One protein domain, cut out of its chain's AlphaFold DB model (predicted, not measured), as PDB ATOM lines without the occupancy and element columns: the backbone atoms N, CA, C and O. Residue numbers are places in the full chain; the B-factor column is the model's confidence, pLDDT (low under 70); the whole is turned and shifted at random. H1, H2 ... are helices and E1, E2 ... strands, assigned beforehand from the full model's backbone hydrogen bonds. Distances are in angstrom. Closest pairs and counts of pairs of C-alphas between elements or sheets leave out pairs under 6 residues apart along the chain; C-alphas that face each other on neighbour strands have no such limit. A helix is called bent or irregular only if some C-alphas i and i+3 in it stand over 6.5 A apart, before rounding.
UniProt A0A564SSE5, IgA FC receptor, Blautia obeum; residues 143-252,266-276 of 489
ATOM      1  N   VAL A 143     265.824 206.828 191.296       85.69
ATOM      2  CA  VAL A 143     264.668 206.797 192.201       85.69
ATOM      3  C   VAL A 143     264.831 205.702 193.254       85.69
ATOM      4  O   VAL A 143     265.626 204.778 193.071       85.69
ATOM      5  N   SER A 144     264.123 205.841 194.374       86.88
ATOM      6  CA  SER A 144     264.279 205.007 195.575       86.88
ATOM      7  C   SER A 144     263.309 203.823 195.647       86.88
ATOM      8  O   SER A 144     263.482 202.927 196.480       86.88
ATOM      9  N   HIS A 145     262.274 203.810 194.804       89.62
ATOM     10  CA  HIS A 145     261.283 202.742 194.788       89.62
ATOM     11  C   HIS A 145     260.457 202.696 193.499       89.62
ATOM     12  O   HIS A 145     260.422 203.645 192.715       89.62
ATOM     13  N   ILE A 146     259.763 201.573 193.321       90.94
ATOM     14  CA  ILE A 146     258.655 201.395 192.383       90.94
ATOM     15  C   ILE A 146     257.425 200.980 193.190       90.94
ATOM     16  O   ILE A 146     257.480 199.988 193.921       90.94
ATOM     17  N   ASP A 147     256.311 201.672 192.997       90.94
ATOM     18  CA  ASP A 147     255.011 201.309 193.538       90.94
ATOM     19  C   ASP A 147     254.052 200.828 192.451       90.94
ATOM     20  O   ASP A 147     253.919 201.402 191.368       90.94
ATOM     21  N   LEU A 148     253.365 199.725 192.747       90.19
ATOM     22  CA  LEU A 148     252.444 199.073 191.828       90.19
ATOM     23  C   LEU A 148     251.081 198.852 192.478       90.19
ATOM     24  O   LEU A 148     250.977 198.372 193.612       90.19
ATOM     25  N   SER A 149     250.014 199.117 191.723       88.88
ATOM     26  CA  SER A 149     248.654 198.763 192.146       88.88
ATOM     27  C   SER A 149     248.549 197.281 192.519       88.88
ATOM     28  O   SER A 149     248.984 196.392 191.783       88.88
ATOM     29  N   ARG A 150     247.875 196.997 193.636       91.56
ATOM     30  CA  ARG A 150     247.534 195.625 194.050       91.56
ATOM     31  C   ARG A 150     246.392 195.017 193.249       91.56
ATOM     32  O   ARG A 150     246.108 193.835 193.424       91.56
ATOM     33  N   VAL A 151     245.700 195.808 192.438       91.88
ATOM     34  CA  VAL A 151     244.509 195.379 191.709       91.88
ATOM     35  C   VAL A 151     244.776 195.422 190.212       91.88
ATOM     36  O   VAL A 151     245.196 196.449 189.684       91.88
ATOM     37  N   ALA A 152     244.477 194.314 189.539       94.19
ATOM     38  CA  ALA A 152     244.553 194.166 188.091       94.19
ATOM     39  C   ALA A 152     243.280 193.511 187.536       94.19
ATOM     40  O   ALA A 152     242.436 192.991 188.274       94.19
ATOM     41  N   SER A 153     243.139 193.516 186.211       95.31
ATOM     42  CA  SER A 153     242.043 192.838 185.512       95.31
ATOM     43  C   SER A 153     242.568 191.642 184.725       95.31
ATOM     44  O   SER A 153     243.565 191.747 184.019       95.31
ATOM     45  N   ALA A 154     241.900 190.499 184.810       97.31
ATOM     46  CA  ALA A 154     242.214 189.336 183.990       97.31
ATOM     47  C   ALA A 154     241.010 188.965 183.128       97.31
ATOM     48  O   ALA A 154     239.876 189.006 183.604       97.31
ATOM     49  N   SER A 155     241.250 188.570 181.880       97.06
ATOM     50  CA  SER A 155     240.209 188.087 180.972       97.06
ATOM     51  C   SER A 155     240.556 186.710 180.407       97.06
ATOM     52  O   SER A 155     241.662 186.473 179.943       97.06
ATOM     53  N   LEU A 156     239.602 185.787 180.421       97.31
ATOM     54  CA  LEU A 156     239.741 184.449 179.858       97.31
ATOM     55  C   LEU A 156     238.654 184.229 178.813       97.31
ATOM     56  O   LEU A 156     237.465 184.260 179.131       97.31
ATOM     57  N   THR A 157     239.051 183.969 177.572       96.19
ATOM     58  CA  THR A 157     238.109 183.609 176.507       96.19
ATOM     59  C   THR A 157     237.985 182.091 176.414       96.19
ATOM     60  O   THR A 157     238.963 181.395 176.166       96.19
ATOM     61  N   VAL A 158     236.778 181.567 176.628       93.69
ATOM     62  CA  VAL A 158     236.440 180.142 176.574       93.69
ATOM     63  C   VAL A 158     235.464 179.908 175.423       93.69
ATOM     64  O   VAL A 158     234.263 180.155 175.549       93.69
ATOM     65  N   GLY A 159     235.968 179.424 174.287       89.56
ATOM     66  CA  GLY A 159     235.171 179.397 173.056       89.56
ATOM     67  C   GLY A 159     234.781 180.814 172.626       89.56
ATOM     68  O   GLY A 159     235.656 181.644 172.424       89.56
ATOM     69  N   ASP A 160     233.477 181.090 172.541       88.56
ATOM     70  CA  ASP A 160     232.943 182.406 172.145       88.56
ATOM     71  C   ASP A 160     232.632 183.329 173.340       88.56
ATOM     72  O   ASP A 160     232.122 184.435 173.161       88.56
ATOM     73  N   LYS A 161     232.882 182.877 174.577       90.88
ATOM     74  CA  LYS A 161     232.581 183.639 175.796       90.88
ATOM     75  C   LYS A 161     233.848 184.236 176.393       90.88
ATOM     76  O   LYS A 161     234.818 183.510 176.580       90.88
ATOM     77  N   THR A 162     233.806 185.499 176.802       95.81
ATOM     78  CA  THR A 162     234.879 186.137 177.581       95.81
ATOM     79  C   THR A 162     234.444 186.300 179.033       95.81
ATOM     80  O   THR A 162     233.400 186.883 179.317       95.81
ATOM     81  N   LEU A 163     235.242 185.762 179.952       95.50
ATOM     82  CA  LEU A 163     235.079 185.890 181.395       95.50
ATOM     83  C   LEU A 163     236.105 186.897 181.909       95.50
ATOM     84  O   LEU A 163     237.288 186.740 181.632       95.50
ATOM     85  N   THR A 164     235.679 187.889 182.685       96.25
ATOM     86  CA  THR A 164     236.582 188.884 183.284       96.25
ATOM     87  C   THR A 164     236.546 188.768 184.800       96.25
ATOM     88  O   THR A 164     235.477 188.615 185.390       96.25
ATOM     89  N   GLN A 165     237.716 188.839 185.428       95.81
ATOM     90  CA  GLN A 165     237.893 188.715 186.867       95.81
ATOM     91  C   GLN A 165     238.817 189.826 187.373       95.81
ATOM     92  O   GLN A 165     239.911 190.024 186.845       95.81
ATOM     93  N   THR A 166     238.392 190.529 188.423       95.25
ATOM     94  CA  THR A 166     239.282 191.409 189.191       95.25
ATOM     95  C   THR A 166     240.240 190.552 190.004       95.25
ATOM     96  O   THR A 166     239.806 189.629 190.701       95.25
ATOM     97  N   VAL A 167     241.527 190.865 189.915       95.69
ATOM     98  CA  VAL A 167     242.615 190.161 190.589       95.69
ATOM     99  C   VAL A 167     243.216 191.091 191.625       95.69
ATOM    100  O   VAL A 167     243.538 192.232 191.314       95.69
ATOM    101  N   VAL A 168     243.341 190.600 192.855       93.81
ATOM    102  CA  VAL A 168     243.998 191.302 193.961       93.81
ATOM    103  C   VAL A 168     245.259 190.530 194.315       93.81
ATOM    104  O   VAL A 168     245.190 189.308 194.451       93.81
ATOM    105  N   PHE A 169     246.389 191.217 194.430       94.06
ATOM    106  CA  PHE A 169     247.668 190.637 194.825       94.06
ATOM    107  C   PHE A 169     247.888 190.766 196.337       94.06
ATOM    108  O   PHE A 169     247.715 191.836 196.939       94.06
ATOM    109  N   ASP A 170     248.288 189.651 196.936       92.94
ATOM    110  CA  ASP A 170     248.512 189.477 198.364       92.94
ATOM    111  C   ASP A 170     249.986 189.164 198.643       92.94
ATOM    112  O   ASP A 170     250.780 188.932 197.736       92.94
ATOM    113  N   GLU A 171     250.367 189.151 199.919       91.94
ATOM    114  CA  GLU A 171     251.758 188.935 200.342       91.94
ATOM    115  C   GLU A 171     252.343 187.613 199.812       91.94
ATOM    116  O   GLU A 171     253.519 187.539 199.464       91.94
ATOM    117  N   GLY A 172     251.502 186.582 199.667       92.62
ATOM    118  CA  GLY A 172     251.903 185.290 199.104       92.62
ATOM    119  C   GLY A 172     252.257 185.322 197.614       92.62
ATOM    120  O   GLY A 172     252.941 184.415 197.149       92.62
ATOM    121  N   ASP A 173     251.829 186.347 196.872       93.94
ATOM    122  CA  ASP A 173     252.123 186.482 195.442       93.94
ATOM    123  C   ASP A 173     253.450 187.212 195.184       93.94
ATOM    124  O   ASP A 173     253.982 187.150 194.077       93.94
ATOM    125  N   LEU A 174     254.014 187.890 196.193       91.94
ATOM    126  CA  LEU A 174     255.200 188.737 196.020       91.94
ATOM    127  C   LEU A 174     256.435 187.958 195.555       91.94
ATOM    128  O   LEU A 174     257.260 188.487 194.818       91.94
ATOM    129  N   GLY A 175     256.546 186.682 195.938       91.12
ATOM    130  CA  GLY A 175     257.635 185.802 195.502       91.12
ATOM    131  C   GLY A 175     257.602 185.449 194.010       91.12
ATOM    132  O   GLY A 175     258.580 184.917 193.494       91.12
ATOM    133  N   ASN A 176     256.499 185.751 193.321       93.81
ATOM    134  CA  ASN A 176     256.320 185.505 191.892       93.81
ATOM    135  C   ASN A 176     256.585 186.753 191.040       93.81
ATOM    136  O   ASN A 176     256.314 186.736 189.835       93.81
ATOM    137  N   ILE A 177     257.042 187.841 191.665       93.69
ATOM    138  CA  ILE A 177     257.375 189.081 190.976       93.69
ATOM    139  C   ILE A 177     258.771 188.969 190.369       93.69
ATOM    140  O   ILE A 177     259.719 188.519 191.012       93.69
ATOM    141  N   THR A 178     258.902 189.431 189.133       93.06
ATOM    142  CA  THR A 178     260.180 189.605 188.443       93.06
ATOM    143  C   THR A 178     260.297 191.038 187.956       93.06
ATOM    144  O   THR A 178     259.330 191.579 187.421       93.06
ATOM    145  N   VAL A 179     261.481 191.625 188.096       93.00
ATOM    146  CA  VAL A 179     261.809 192.971 187.612       93.00
ATOM    147  C   VAL A 179     262.964 192.844 186.622       93.00
ATOM    148  O   VAL A 179     263.913 192.110 186.886       93.00
ATOM    149  N   SER A 180     262.863 193.520 185.482       93.12
ATOM    150  CA  SER A 180     263.911 193.631 184.467       93.12
ATOM    151  C   SER A 180     264.109 195.109 184.124       93.12
ATOM    152  O   SER A 180     263.102 195.774 183.917       93.12
ATOM    153  N   PRO A 181     265.337 195.632 183.983       91.12
ATOM    154  CA  PRO A 181     266.614 194.960 184.232       91.12
ATOM    155  C   PRO A 181     266.777 194.510 185.692       91.12
ATOM    156  O   PRO A 181     265.981 194.880 186.557       91.12
ATOM    157  N   ASP A 182     267.792 193.674 185.938       84.12
ATOM    158  CA  ASP A 182     268.076 193.131 187.268       84.12
ATOM    159  C   ASP A 182     268.167 194.251 188.308       84.12
ATOM    160  O   ASP A 182     268.783 195.297 188.096       84.12
ATOM    161  N   TYR A 183     267.563 193.987 189.456       82.81
ATOM    162  CA  TYR A 183     267.378 194.950 190.521       82.81
ATOM    163  C   TYR A 183     267.972 194.425 191.829       82.81
ATOM    164  O   TYR A 183     267.984 193.220 192.095       82.81
ATOM    165  N   VAL A 184     268.435 195.351 192.667       78.69
ATOM    166  CA  VAL A 184     268.905 195.068 194.022       78.69
ATOM    167  C   VAL A 184     268.028 195.816 195.014       78.69
ATOM    168  O   VAL A 184     268.088 197.039 195.110       78.69
ATOM    169  N   GLY A 185     267.247 195.067 195.787       84.25
ATOM    170  CA  GLY A 185     266.450 195.610 196.877       84.25
ATOM    171  C   GLY A 185     265.388 194.629 197.354       84.25
ATOM    172  O   GLY A 185     265.536 193.415 197.192       84.25
ATOM    173  N   VAL A 186     264.325 195.144 197.970       88.06
ATOM    174  CA  VAL A 186     263.295 194.328 198.632       88.06
ATOM    175  C   VAL A 186     261.931 194.578 198.002       88.06
ATOM    176  O   VAL A 186     261.613 195.701 197.631       88.06
ATOM    177  N   ILE A 187     261.124 193.526 197.882       92.12
ATOM    178  CA  ILE A 187     259.719 193.617 197.484       92.12
ATOM    179  C   ILE A 187     258.875 193.377 198.732       92.12
ATOM    180  O   ILE A 187     259.000 192.331 199.371       92.12
ATOM    181  N   VAL A 188     258.024 194.336 199.083       91.19
ATOM    182  CA  VAL A 188     257.159 194.275 200.264       91.19
ATOM    183  C   VAL A 188     255.734 194.685 199.921       91.19
ATOM    184  O   VAL A 188     255.477 195.404 198.955       91.19
ATOM    185  N   MET A 189     254.785 194.229 200.736       89.75
ATOM    186  CA  MET A 189     253.417 194.715 200.644       89.75
ATOM    187  C   MET A 189     253.290 196.019 201.435       89.75
ATOM    188  O   MET A 189     253.374 196.007 202.663       89.75
ATOM    189  N   GLY A 190     253.089 197.131 200.733       79.94
ATOM    190  CA  GLY A 190     252.836 198.438 201.330       79.94
ATOM    191  C   GLY A 190     251.383 198.612 201.787       79.94
ATOM    192  O   GLY A 190     250.546 197.704 201.697       79.94
ATOM    193  N   GLN A 191     251.052 199.819 202.256       74.06
ATOM    194  CA  GLN A 191     249.688 200.206 202.640       74.06
ATOM    195  C   GLN A 191     248.791 200.407 201.403       74.06
ATOM    196  O   GLN A 191     248.403 201.515 201.067       74.06
ATOM    197  N   GLY A 192     248.448 199.312 200.721       80.62
ATOM    198  CA  GLY A 192     247.536 199.320 199.565       80.62
ATOM    199  C   GLY A 192     248.207 199.172 198.196       80.62
ATOM    200  O   GLY A 192     247.501 198.957 197.213       80.62
ATOM    201  N   GLN A 193     249.538 199.152 198.146       89.69
ATOM    202  CA  GLN A 193     250.348 198.938 196.939       89.69
ATOM    203  C   GLN A 193     251.392 197.834 197.149       89.69
ATOM    204  O   GLN A 193     251.698 197.457 198.281       89.69
ATOM    205  N   ILE A 194     251.912 197.296 196.053       92.44
ATOM    206  CA  ILE A 194     253.144 196.509 196.052       92.44
ATOM    207  C   ILE A 194     254.288 197.513 195.966       92.44
ATOM    208  O   ILE A 194     254.309 198.309 195.036       92.44
ATOM    209  N   HIS A 195     255.217 197.456 196.915       92.44
ATOM    210  CA  HIS A 195     256.338 198.385 197.009       92.44
ATOM    211  C   HIS A 195     257.650 197.644 196.751       92.44
ATOM    212  O   HIS A 195     257.947 196.635 197.399       92.44
ATOM    213  N   ILE A 196     258.436 198.129 195.796       92.62
ATOM    214  CA  ILE A 196     259.728 197.570 195.405       92.62
ATOM    215  C   ILE A 196     260.802 198.609 195.760       92.62
ATOM    216  O   ILE A 196     260.998 199.573 195.028       92.62
ATOM    217  N   ALA A 197     261.470 198.425 196.900       90.62
ATOM    218  CA  ALA A 197     262.393 199.387 197.511       90.62
ATOM    219  C   ALA A 197     263.865 199.177 197.119       90.62
ATOM    220  O   ALA A 197     264.503 198.231 197.598       90.62
ATOM    221  N   GLY A 198     264.442 200.093 196.343       88.50
ATOM    222  CA  GLY A 198     265.863 200.074 196.006       88.50
ATOM    223  C   GLY A 198     266.249 201.182 195.034       88.50
ATOM    224  O   GLY A 198     265.497 202.117 194.812       88.50
ATOM    225  N   VAL A 199     267.450 201.113 194.469       87.31
ATOM    226  CA  VAL A 199     267.983 202.214 193.653       87.31
ATOM    227  C   VAL A 199     267.768 201.912 192.176       87.31
ATOM    228  O   VAL A 199     268.367 200.979 191.644       87.31
ATOM    229  N   PHE A 200     266.941 202.718 191.510       88.50
ATOM    230  CA  PHE A 200     266.592 202.538 190.101       88.50
ATOM    231  C   PHE A 200     267.103 203.707 189.258       88.50
ATOM    232  O   PHE A 200     266.532 204.799 189.308       88.50
ATOM    233  N   PRO A 201     268.164 203.510 188.462       87.44
ATOM    234  CA  PRO A 201     268.582 204.479 187.457       87.44
ATOM    235  C   PRO A 201     267.459 204.789 186.460       87.44
ATOM    236  O   PRO A 201     266.865 203.871 185.901       87.44
ATOM    237  N   THR A 202     267.182 206.062 186.200       84.44
ATOM    238  CA  THR A 202     266.076 206.492 185.322       84.44
ATOM    239  C   THR A 202     266.501 206.730 183.870       84.44
ATOM    240  O   THR A 202     265.665 206.767 182.967       84.44
ATOM    241  N   GLY A 203     267.808 206.861 183.623       82.50
ATOM    242  CA  GLY A 203     268.341 207.298 182.332       82.50
ATOM    243  C   GLY A 203     268.154 208.800 182.113       82.50
ATOM    244  O   GLY A 203     267.922 209.550 183.059       82.50
ATOM    245  N   THR A 204     268.279 209.246 180.866       77.25
ATOM    246  CA  THR A 204     267.959 210.630 180.476       77.25
ATOM    247  C   THR A 204     266.601 210.667 179.787       77.25
ATOM    248  O   THR A 204     266.111 209.631 179.343       77.25
ATOM    249  N   TYR A 205     266.009 211.851 179.629       75.00
ATOM    250  CA  TYR A 205     264.754 211.989 178.883       75.00
ATOM    251  C   TYR A 205     264.861 211.454 177.438       75.00
ATOM    252  O   TYR A 205     263.975 210.754 176.959       75.00
ATOM    253  N   ALA A 206     265.982 211.716 176.753       78.19
ATOM    254  CA  ALA A 206     266.227 211.219 175.395       78.19
ATOM    255  C   ALA A 206     266.576 209.715 175.331       78.19
ATOM    256  O   ALA A 206     266.375 209.078 174.296       78.19
ATOM    257  N   CYS A 207     267.105 209.153 176.421       82.88
ATOM    258  CA  CYS A 207     267.523 207.754 176.539       82.88
ATOM    259  C   CYS A 207     267.036 207.171 177.882       82.88
ATOM    260  O   CYS A 207     267.853 206.969 178.793       82.88
ATOM    261  N   PRO A 208     265.721 206.926 178.033       86.19
ATOM    262  CA  PRO A 208     265.150 206.465 179.290       86.19
ATOM    263  C   PRO A 208     265.506 205.000 179.557       86.19
ATOM    264  O   PRO A 208     265.613 204.191 178.631       86.19
ATOM    265  N   ILE A 209     265.665 204.643 180.832       88.56
ATOM    266  CA  ILE A 209     265.766 203.240 181.249       88.56
ATOM    267  C   ILE A 209     264.353 202.723 181.509       88.56
ATOM    268  O   ILE A 209     263.639 203.251 182.358       88.56
ATOM    269  N   GLU A 210     263.963 201.687 180.771       91.31
ATOM    270  CA  GLU A 210     262.678 201.014 180.939       91.31
ATOM    271  C   GLU A 210     262.803 199.841 181.917       91.31
ATOM    272  O   GLU A 210     263.679 198.984 181.776       91.31
ATOM    273  N   TYR A 211     261.892 199.803 182.886       92.06
ATOM    274  CA  TYR A 211     261.695 198.710 183.820       92.06
ATOM    275  C   TYR A 211     260.436 197.934 183.461       92.06
ATOM    276  O   TYR A 211     259.347 198.490 183.366       92.06
ATOM    277  N   THR A 212     260.575 196.624 183.317       93.38
ATOM    278  CA  THR A 212     259.476 195.679 183.173       93.38
ATOM    279  C   THR A 212     259.281 194.932 184.479       93.38
ATOM    280  O   THR A 212     260.165 194.193 184.914       93.38
ATOM    281  N   VAL A 213     258.102 195.070 185.077       93.81
ATOM    282  CA  VAL A 213     257.687 194.278 186.231       93.81
ATOM    283  C   VAL A 213     256.615 193.293 185.799       93.81
ATOM    284  O   VAL A 213     255.601 193.673 185.210       93.81
ATOM    285  N   SER A 214     256.823 192.021 186.120       94.06
ATOM    286  CA  SER A 214     255.849 190.958 185.898       94.06
ATOM    287  C   SER A 214     255.496 190.264 187.200       94.06
ATOM    288  O   SER A 214     256.362 190.039 188.036       94.06
ATOM    289  N   ILE A 215     254.234 189.875 187.353       94.94
ATOM    290  CA  ILE A 215     253.754 189.027 188.443       94.94
ATOM    291  C   ILE A 215     252.917 187.885 187.874       94.94
ATOM    292  O   ILE A 215     252.079 188.090 186.990       94.94
ATOM    293  N   THR A 216     253.142 186.670 188.372       95.56
ATOM    294  CA  THR A 216     252.347 185.494 187.998       95.56
ATOM    295  C   THR A 216     251.409 185.071 189.121       95.56
ATOM    296  O   THR A 216     251.811 184.963 190.281       95.56
ATOM    297  N   LYS A 217     250.139 184.833 188.775       95.69
ATOM    298  CA  LYS A 217     249.101 184.398 189.717       95.69
ATOM    299  C   LYS A 217     248.095 183.466 189.050       95.69
ATOM    300  O   LYS A 217     247.651 183.717 187.931       95.69
ATOM    301  N   ASP A 218     247.686 182.425 189.766       96.56
ATOM    302  CA  ASP A 218     246.565 181.579 189.359       96.56
ATOM    303  C   ASP A 218     245.240 182.317 189.576       96.56
ATOM    304  O   ASP A 218     244.861 182.649 190.702       96.56
ATOM    305  N   VAL A 219     244.513 182.567 188.488       96.88
ATOM    306  CA  VAL A 219     243.227 183.270 188.501       96.88
ATOM    307  C   VAL A 219     242.112 182.279 188.214       96.88
ATOM    308  O   VAL A 219     242.169 181.520 187.247       96.88
ATOM    309  N   THR A 220     241.075 182.291 189.053       96.38
ATOM    310  CA  THR A 220     239.885 181.454 188.866       96.38
ATOM    311  C   THR A 220     238.738 182.278 188.298       96.38
ATOM    312  O   THR A 220     238.242 183.200 188.940       96.38
ATOM    313  N   PHE A 221     238.288 181.905 187.106       96.44
ATOM    314  CA  PHE A 221     237.149 182.474 186.401       96.44
ATOM    315  C   PHE A 221     235.932 181.585 186.613       96.44
ATOM    316  O   PHE A 221     236.037 180.365 186.503       96.44
ATOM    317  N   THR A 222     234.771 182.181 186.872       94.69
ATOM    318  CA  THR A 222     233.505 181.446 186.987       94.69
ATOM    319  C   THR A 222     232.557 181.919 185.899       94.69
ATOM    320  O   THR A 222     232.238 183.103 185.839       94.69
ATOM    321  N   ASP A 223     232.099 181.004 185.043       93.19
ATOM    322  CA  ASP A 223     231.034 181.304 184.085       93.19
ATOM    323  C   ASP A 223     229.721 181.526 184.865       93.19
ATOM    324  O   ASP A 223     229.243 180.587 185.512       93.19
ATOM    325  N   PRO A 224     229.125 182.733 184.829       90.56
ATOM    326  CA  PRO A 224     227.927 183.046 185.605       90.56
ATOM    327  C   PRO A 224     226.683 182.280 185.132       90.56
ATOM    328  O   PRO A 224     225.741 182.118 185.903       90.56
ATOM    329  N   GLU A 225     226.659 181.801 183.886       90.31
ATOM    330  CA  GLU A 225     225.520 181.065 183.332       90.31
ATOM    331  C   GLU A 225     225.577 179.580 183.690       90.31
ATOM    332  O   GLU A 225     224.552 178.962 183.980       90.31
ATOM    333  N   THR A 226     226.775 178.993 183.646       90.88
ATOM    334  CA  THR A 226     226.959 177.545 183.832       90.88
ATOM    335  C   THR A 226     227.478 177.169 185.219       90.88
ATOM    336  O   THR A 226     227.414 175.999 185.594       90.88
ATOM    337  N   GLY A 227     228.000 178.132 185.985       91.44
ATOM    338  CA  GLY A 227     228.678 177.910 187.265       91.44
ATOM    339  C   GLY A 227     230.022 177.185 187.135       91.44
ATOM    340  O   GLY A 227     230.619 176.808 188.142       91.44
ATOM    341  N   LYS A 228     230.497 176.947 185.908       91.75
ATOM    342  CA  LYS A 228     231.744 176.231 185.661       91.75
ATOM    343  C   LYS A 228     232.939 177.138 185.934       91.75
ATOM    344  O   LYS A 228     232.980 178.271 185.458       91.75
ATOM    345  N   THR A 229     233.918 176.608 186.658       95.00
ATOM    346  CA  THR A 229     235.159 177.311 186.972       95.00
ATOM    347  C   THR A 229     236.293 176.924 186.027       95.00
ATOM    348  O   THR A 229     236.374 175.788 185.549       95.00
ATOM    349  N   TYR A 230     237.174 177.882 185.767       94.50
ATOM    350  CA  TYR A 230     238.396 177.729 184.990       94.50
ATOM    351  C   TYR A 230     239.522 178.405 185.762       94.50
ATOM    352  O   TYR A 230     239.416 179.588 186.068       94.50
ATOM    353  N   THR A 231     240.578 177.670 186.094       96.44
ATOM    354  CA  THR A 231     241.760 178.232 186.757       96.44
ATOM    355  C   THR A 231     242.892 178.291 185.751       96.44
ATOM    356  O   THR A 231     243.181 177.286 185.105       96.44
ATOM    357  N   GLN A 232     243.501 179.463 185.615       96.56
ATOM    358  CA  GLN A 232     244.558 179.719 184.649       96.56
ATOM    359  C   GLN A 232     245.656 180.552 185.308       96.56
ATOM    360  O   GLN A 232     245.363 181.552 185.965       96.56
ATOM    361  N   THR A 233     246.909 180.144 185.125       96.56
ATOM    362  CA  THR A 233     248.063 180.941 185.541       96.56
ATOM    363  C   THR A 233     248.185 182.135 184.603       96.56
ATOM    364  O   THR A 233     248.445 181.969 183.412       96.56
ATOM    365  N   MET A 234     247.974 183.332 185.139       96.38
ATOM    366  CA  MET A 234     248.053 184.590 184.404       96.38
ATOM    367  C   MET A 234     249.358 185.305 184.735       96.38
ATOM    368  O   MET A 234     249.782 185.325 185.889       96.38
ATOM    369  N   THR A 235     249.968 185.911 183.719       95.94
ATOM    370  CA  THR A 235     251.111 186.816 183.884       95.94
ATOM    371  C   THR A 235     250.634 188.237 183.639       95.94
ATOM    372  O   THR A 235     250.109 188.535 182.566       95.94
ATOM    373  N   PHE A 236     250.806 189.102 184.629       95.19
ATOM    374  CA  PHE A 236     250.543 190.530 184.516       95.19
ATOM    375  C   PHE A 236     251.882 191.215 184.361       95.19
ATOM    376  O   PHE A 236     252.743 191.045 185.217       95.19
ATOM    377  N   THR A 237     252.053 191.963 183.280       93.44
ATOM    378  CA  THR A 237     253.301 192.655 182.971       93.44
ATOM    379  C   THR A 237     253.007 194.126 182.762       93.44
ATOM    380  O   THR A 237     252.036 194.467 182.088       93.44
ATOM    381  N   SER A 238     253.850 194.977 183.332       90.81
ATOM    382  CA  SER A 238     253.890 196.403 183.041       90.81
ATOM    383  C   SER A 238     255.326 196.794 182.718       90.81
ATOM    384  O   SER A 238     256.236 196.360 183.420       90.81
ATOM    385  N   SER A 239     255.514 197.576 181.660       89.75
ATOM    386  CA  SER A 239     256.785 198.228 181.343       89.75
ATOM    387  C   SER A 239     256.602 199.724 181.519       89.75
ATOM    388  O   SER A 239     255.602 200.261 181.049       89.75
ATOM    389  N   PHE A 240     257.540 200.374 182.190       86.12
ATOM    390  CA  PHE A 240     257.478 201.799 182.476       86.12
ATOM    391  C   PHE A 240     258.876 202.380 182.642       86.12
ATOM    392  O   PHE A 240     259.856 201.672 182.863       86.12
ATOM    393  N   ASN A 241     258.968 203.695 182.554       87.38
ATOM    394  CA  ASN A 241     260.163 204.443 182.903       87.38
ATOM    395  C   ASN A 241     259.750 205.682 183.704       87.38
ATOM    396  O   ASN A 241     258.575 206.039 183.747       87.38
ATOM    397  N   TYR A 242     260.718 206.342 184.331       84.69
ATOM    398  CA  TYR A 242     260.460 207.516 185.166       84.69
ATOM    399  C   TYR A 242     259.763 208.668 184.426       84.69
ATOM    400  O   TYR A 242     258.993 209.409 185.030       84.69
ATOM    401  N   TRP A 243     260.036 208.801 183.126       79.50
ATOM    402  CA  TRP A 243     259.582 209.892 182.261       79.50
ATOM    403  C   TRP A 243     258.225 209.622 181.601       79.50
ATOM    404  O   TRP A 243     257.770 210.428 180.794       79.50
ATOM    405  N   ASP A 244     257.598 208.482 181.892       79.69
ATOM    406  CA  ASP A 244     256.269 208.155 181.386       79.69
ATOM    407  C   ASP A 244     255.228 209.111 181.992       79.69
ATOM    408  O   ASP A 244     255.180 209.298 183.206       79.69
ATOM    409  N   GLU A 245     254.367 209.697 181.156       75.69
ATOM    410  CA  GLU A 245     253.292 210.607 181.589       75.69
ATOM    411  C   GLU A 245     252.291 209.943 182.549       75.69
ATOM    412  O   GLU A 245     251.565 210.623 183.273       75.69
ATOM    413  N   SER A 246     252.223 208.609 182.544       75.69
ATOM    414  CA  SER A 246     251.396 207.836 183.467       75.69
ATOM    415  C   SER A 246     252.049 207.588 184.829       75.69
ATOM    416  O   SER A 246     251.367 207.066 185.714       75.69
ATOM    417  N   ASN A 247     253.311 207.990 185.025       78.12
ATOM    418  CA  ASN A 247     253.958 207.977 186.333       78.12
ATOM    419  C   ASN A 247     253.263 208.981 187.261       78.12
ATOM    420  O   ASN A 247     253.251 210.184 187.000       78.12
ATOM    421  N   MET A 248     252.680 208.492 188.354       68.56
ATOM    422  CA  MET A 248     251.938 209.335 189.300       68.56
ATOM    423  C   MET A 248     252.817 209.903 190.428       68.56
ATOM    424  O   MET A 248     252.334 210.727 191.208       68.56
ATOM    425  N   CYS A 249     254.085 209.481 190.523       70.38
ATOM    426  CA  CYS A 249     255.036 209.932 191.537       70.38
ATOM    427  C   CYS A 249     256.183 210.725 190.900       70.38
ATOM    428  O   CYS A 249     256.750 210.275 189.899       70.38
ATOM    429  N   PRO A 250     256.562 211.885 191.472       60.53
ATOM    430  CA  PRO A 250     256.048 212.528 192.696       60.53
ATOM    431  C   PRO A 250     254.803 213.407 192.460       60.53
ATOM    432  O   PRO A 250     254.330 213.531 191.340       60.53
ATOM    433  N   SER A 251     254.249 214.035 193.507       48.16
ATOM    434  CA  SER A 251     253.103 214.956 193.408       48.16
ATOM    435  C   SER A 251     253.427 216.178 192.531       48.16
ATOM    436  O   SER A 251     253.908 217.199 193.020       48.16
ATOM    437  N   LEU A 252     253.132 216.092 191.233       48.81
ATOM    438  CA  LEU A 252     253.423 217.109 190.207       48.81
ATOM    439  C   LEU A 252     252.490 218.338 190.257       48.81
ATOM    440  O   LEU A 252     252.221 218.968 189.238       48.81
ATOM    441  N   TRP A 266     265.546 210.492 195.150       65.12
ATOM    442  CA  TRP A 266     264.756 209.780 196.165       65.12
ATOM    443  C   TRP A 266     263.239 209.735 195.931       65.12
ATOM    444  O   TRP A 266     262.541 209.162 196.770       65.12
ATOM    445  N   SER A 267     262.731 210.220 194.792       77.94
ATOM    446  CA  SER A 267     261.338 209.988 194.377       77.94
ATOM    447  C   SER A 267     261.082 208.512 194.032       77.94
ATOM    448  O   SER A 267     261.991 207.680 194.124       77.94
ATOM    449  N   GLY A 268     259.839 208.176 193.689       84.44
ATOM    450  CA  GLY A 268     259.413 206.846 193.255       84.44
ATOM    451  C   GLY A 268     258.902 206.814 191.818       84.44
ATOM    452  O   GLY A 268     258.830 207.834 191.133       84.44
ATOM    453  N   MET A 269     258.542 205.614 191.372       87.50
ATOM    454  CA  MET A 269     257.826 205.352 190.123       87.50
ATOM    455  C   MET A 269     256.515 204.636 190.440       87.50
ATOM    456  O   MET A 269     256.558 203.508 190.926       87.50
ATOM    457  N   ASP A 270     255.375 205.237 190.108       86.81
ATOM    458  CA  ASP A 270     254.052 204.737 190.493       86.81
ATOM    459  C   ASP A 270     253.233 204.345 189.270       86.81
ATOM    460  O   ASP A 270     252.876 205.193 188.450       86.81
ATOM    461  N   PHE A 271     252.873 203.064 189.176       81.62
ATOM    462  CA  PHE A 271     252.148 202.532 188.025       81.62
ATOM    463  C   PHE A 271     251.098 201.486 188.402       81.62
ATOM    464  O   PHE A 271     251.056 200.920 189.495       81.62
ATOM    465  N   CYS A 272     250.211 201.184 187.458       83.44
ATOM    466  CA  CYS A 272     249.244 200.102 187.598       83.44
ATOM    467  C   CYS A 272     249.622 198.922 186.707       83.44
ATOM    468  O   CYS A 272     250.048 199.099 185.565       83.44
ATOM    469  N   PHE A 273     249.378 197.702 187.186       81.81
ATOM    470  CA  PHE A 273     249.275 196.571 186.274       81.81
ATOM    471  C   PHE A 273     248.054 196.772 185.374       81.81
ATOM    472  O   PHE A 273     246.964 197.086 185.855       81.81
ATOM    473  N   GLY A 274     248.243 196.586 184.068       78.38
ATOM    474  CA  GLY A 274     247.153 196.599 183.098       78.38
ATOM    475  C   GLY A 274     246.269 195.352 183.210       78.38
ATOM    476  O   GLY A 274     245.837 194.939 184.290       78.38
ATOM    477  N   SER A 275     245.988 194.723 182.068       89.06
ATOM    478  CA  SER A 275     245.173 193.508 182.013       89.06
ATOM    479  C   SER A 275     245.923 192.307 181.453       89.06
ATOM    480  O   SER A 275     246.571 192.424 180.415       89.06
ATOM    481  N   ALA A 276     245.750 191.137 182.066       94.62
ATOM    482  CA  ALA A 276     246.189 189.862 181.498       94.62
ATOM    483  C   ALA A 276     245.048 189.204 180.709       94.62
ATOM    484  O   ALA A 276     243.877 189.340 181.072       94.62
TER     485      ALA A 276
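What this domain is: This is residues 143 to 252 and 266 to 276 of the 489 residues of the protein "IgA FC receptor" of Blautia obeum (UniProt A0A564SSE5). A small sandwich, with the sheet E5, E6, E1, E9 facing the sheet E4, E7, E8, makes one end of a long body. The hairpin E7 and E8 runs on beyond it to the other end, where the hairpin E2 and E3 lies beside it, and the short helix H1 sits at an edge of the sandwich. The printed part has 121 residues and is mostly strand, with named elements in the order E1, E2, E3, H1, E4, E5, E6, E7, E8, E9. The four-strand sheet is mixed, the three-strand sheet and the pair E2, E3 are antiparallel. The whole is elongated, 52 by 29 by 26 A, and only just compact, close to loose, with a radius of gyration of the C-alphas of 16.2 A.

Where its parts are: In the four-strand sheet, E5 is residues 185 to 189, E6 is 193 to 203 and 24.6 A long, E1 is 143 to 149, beginning at C-alpha 143 (264.668, 206.797, 192.201), and E9 is 268 to 271, ending at C-alpha 271 (252.148, 202.532, 188.025). E6 bends by 81 degrees at residue 198. In the other sheet, E4 is residues 177 to 180, E7 is 211 to 222, 33.2 A, and E8 is 229 to 240, 33.4 A. E7 bends by 55 degrees at residue 218. E2 is residues 151 to 158, 22.9 A, E3 is 161 to 168, 22.8 A, and H1 is 171 to 176.

How they stand to each other: The sheet E5, E6, E1, E9 is twisted, its C-alphas up to 4.3 A off its best plane. Within hydrogen-bond range are N 188 and O 195 of the hairpin E5 and E6, 2.9 A apart, N 196 and O 146 of the antiparallel neighbours E6 and E1, 2.8 A apart, and N 147 and O 269 of the parallel neighbours E1 and E9, 2.8 A apart. The sandwich, two sheets face to face, has its facing parts 10.4 A centre to centre. In the second sheet, N 178 and O 214 of E4 and E7 are 2.8 A apart, as are N 213 and O 238 of E7 and E8. E1 runs on into E2 at 48 degrees. In the hairpin E2 and E3, N 156 and O 163 are 2.8 A apart. The closest C-alphas of E3 and E7 are those of Gln 165 and Phe 221, 6.3 A. H1 is over E5 at a height over the sheet of 8.0 A, and at the level of the sheet E4, E7, E8. It is only just irregular, with C-alphas 172 and 175 6.8 A apart; 0 of its 2 O i to N i+4 pairs and 2 of its 3 O i to N i+3 pairs are within hydrogen-bond range.

The domain as a whole: The C-alphas farthest apart, of Thr 204 and Thr 226, are 52.8 A apart. Residues 253 to 265 are not printed, and C-alphas 252 and 266 are 14.8 A apart across this cut. Of the links printed whole, none is long. Residues 248, 250 to 252 and 266 are under 70 in pLDDT; the mean of the printed part is 88.3.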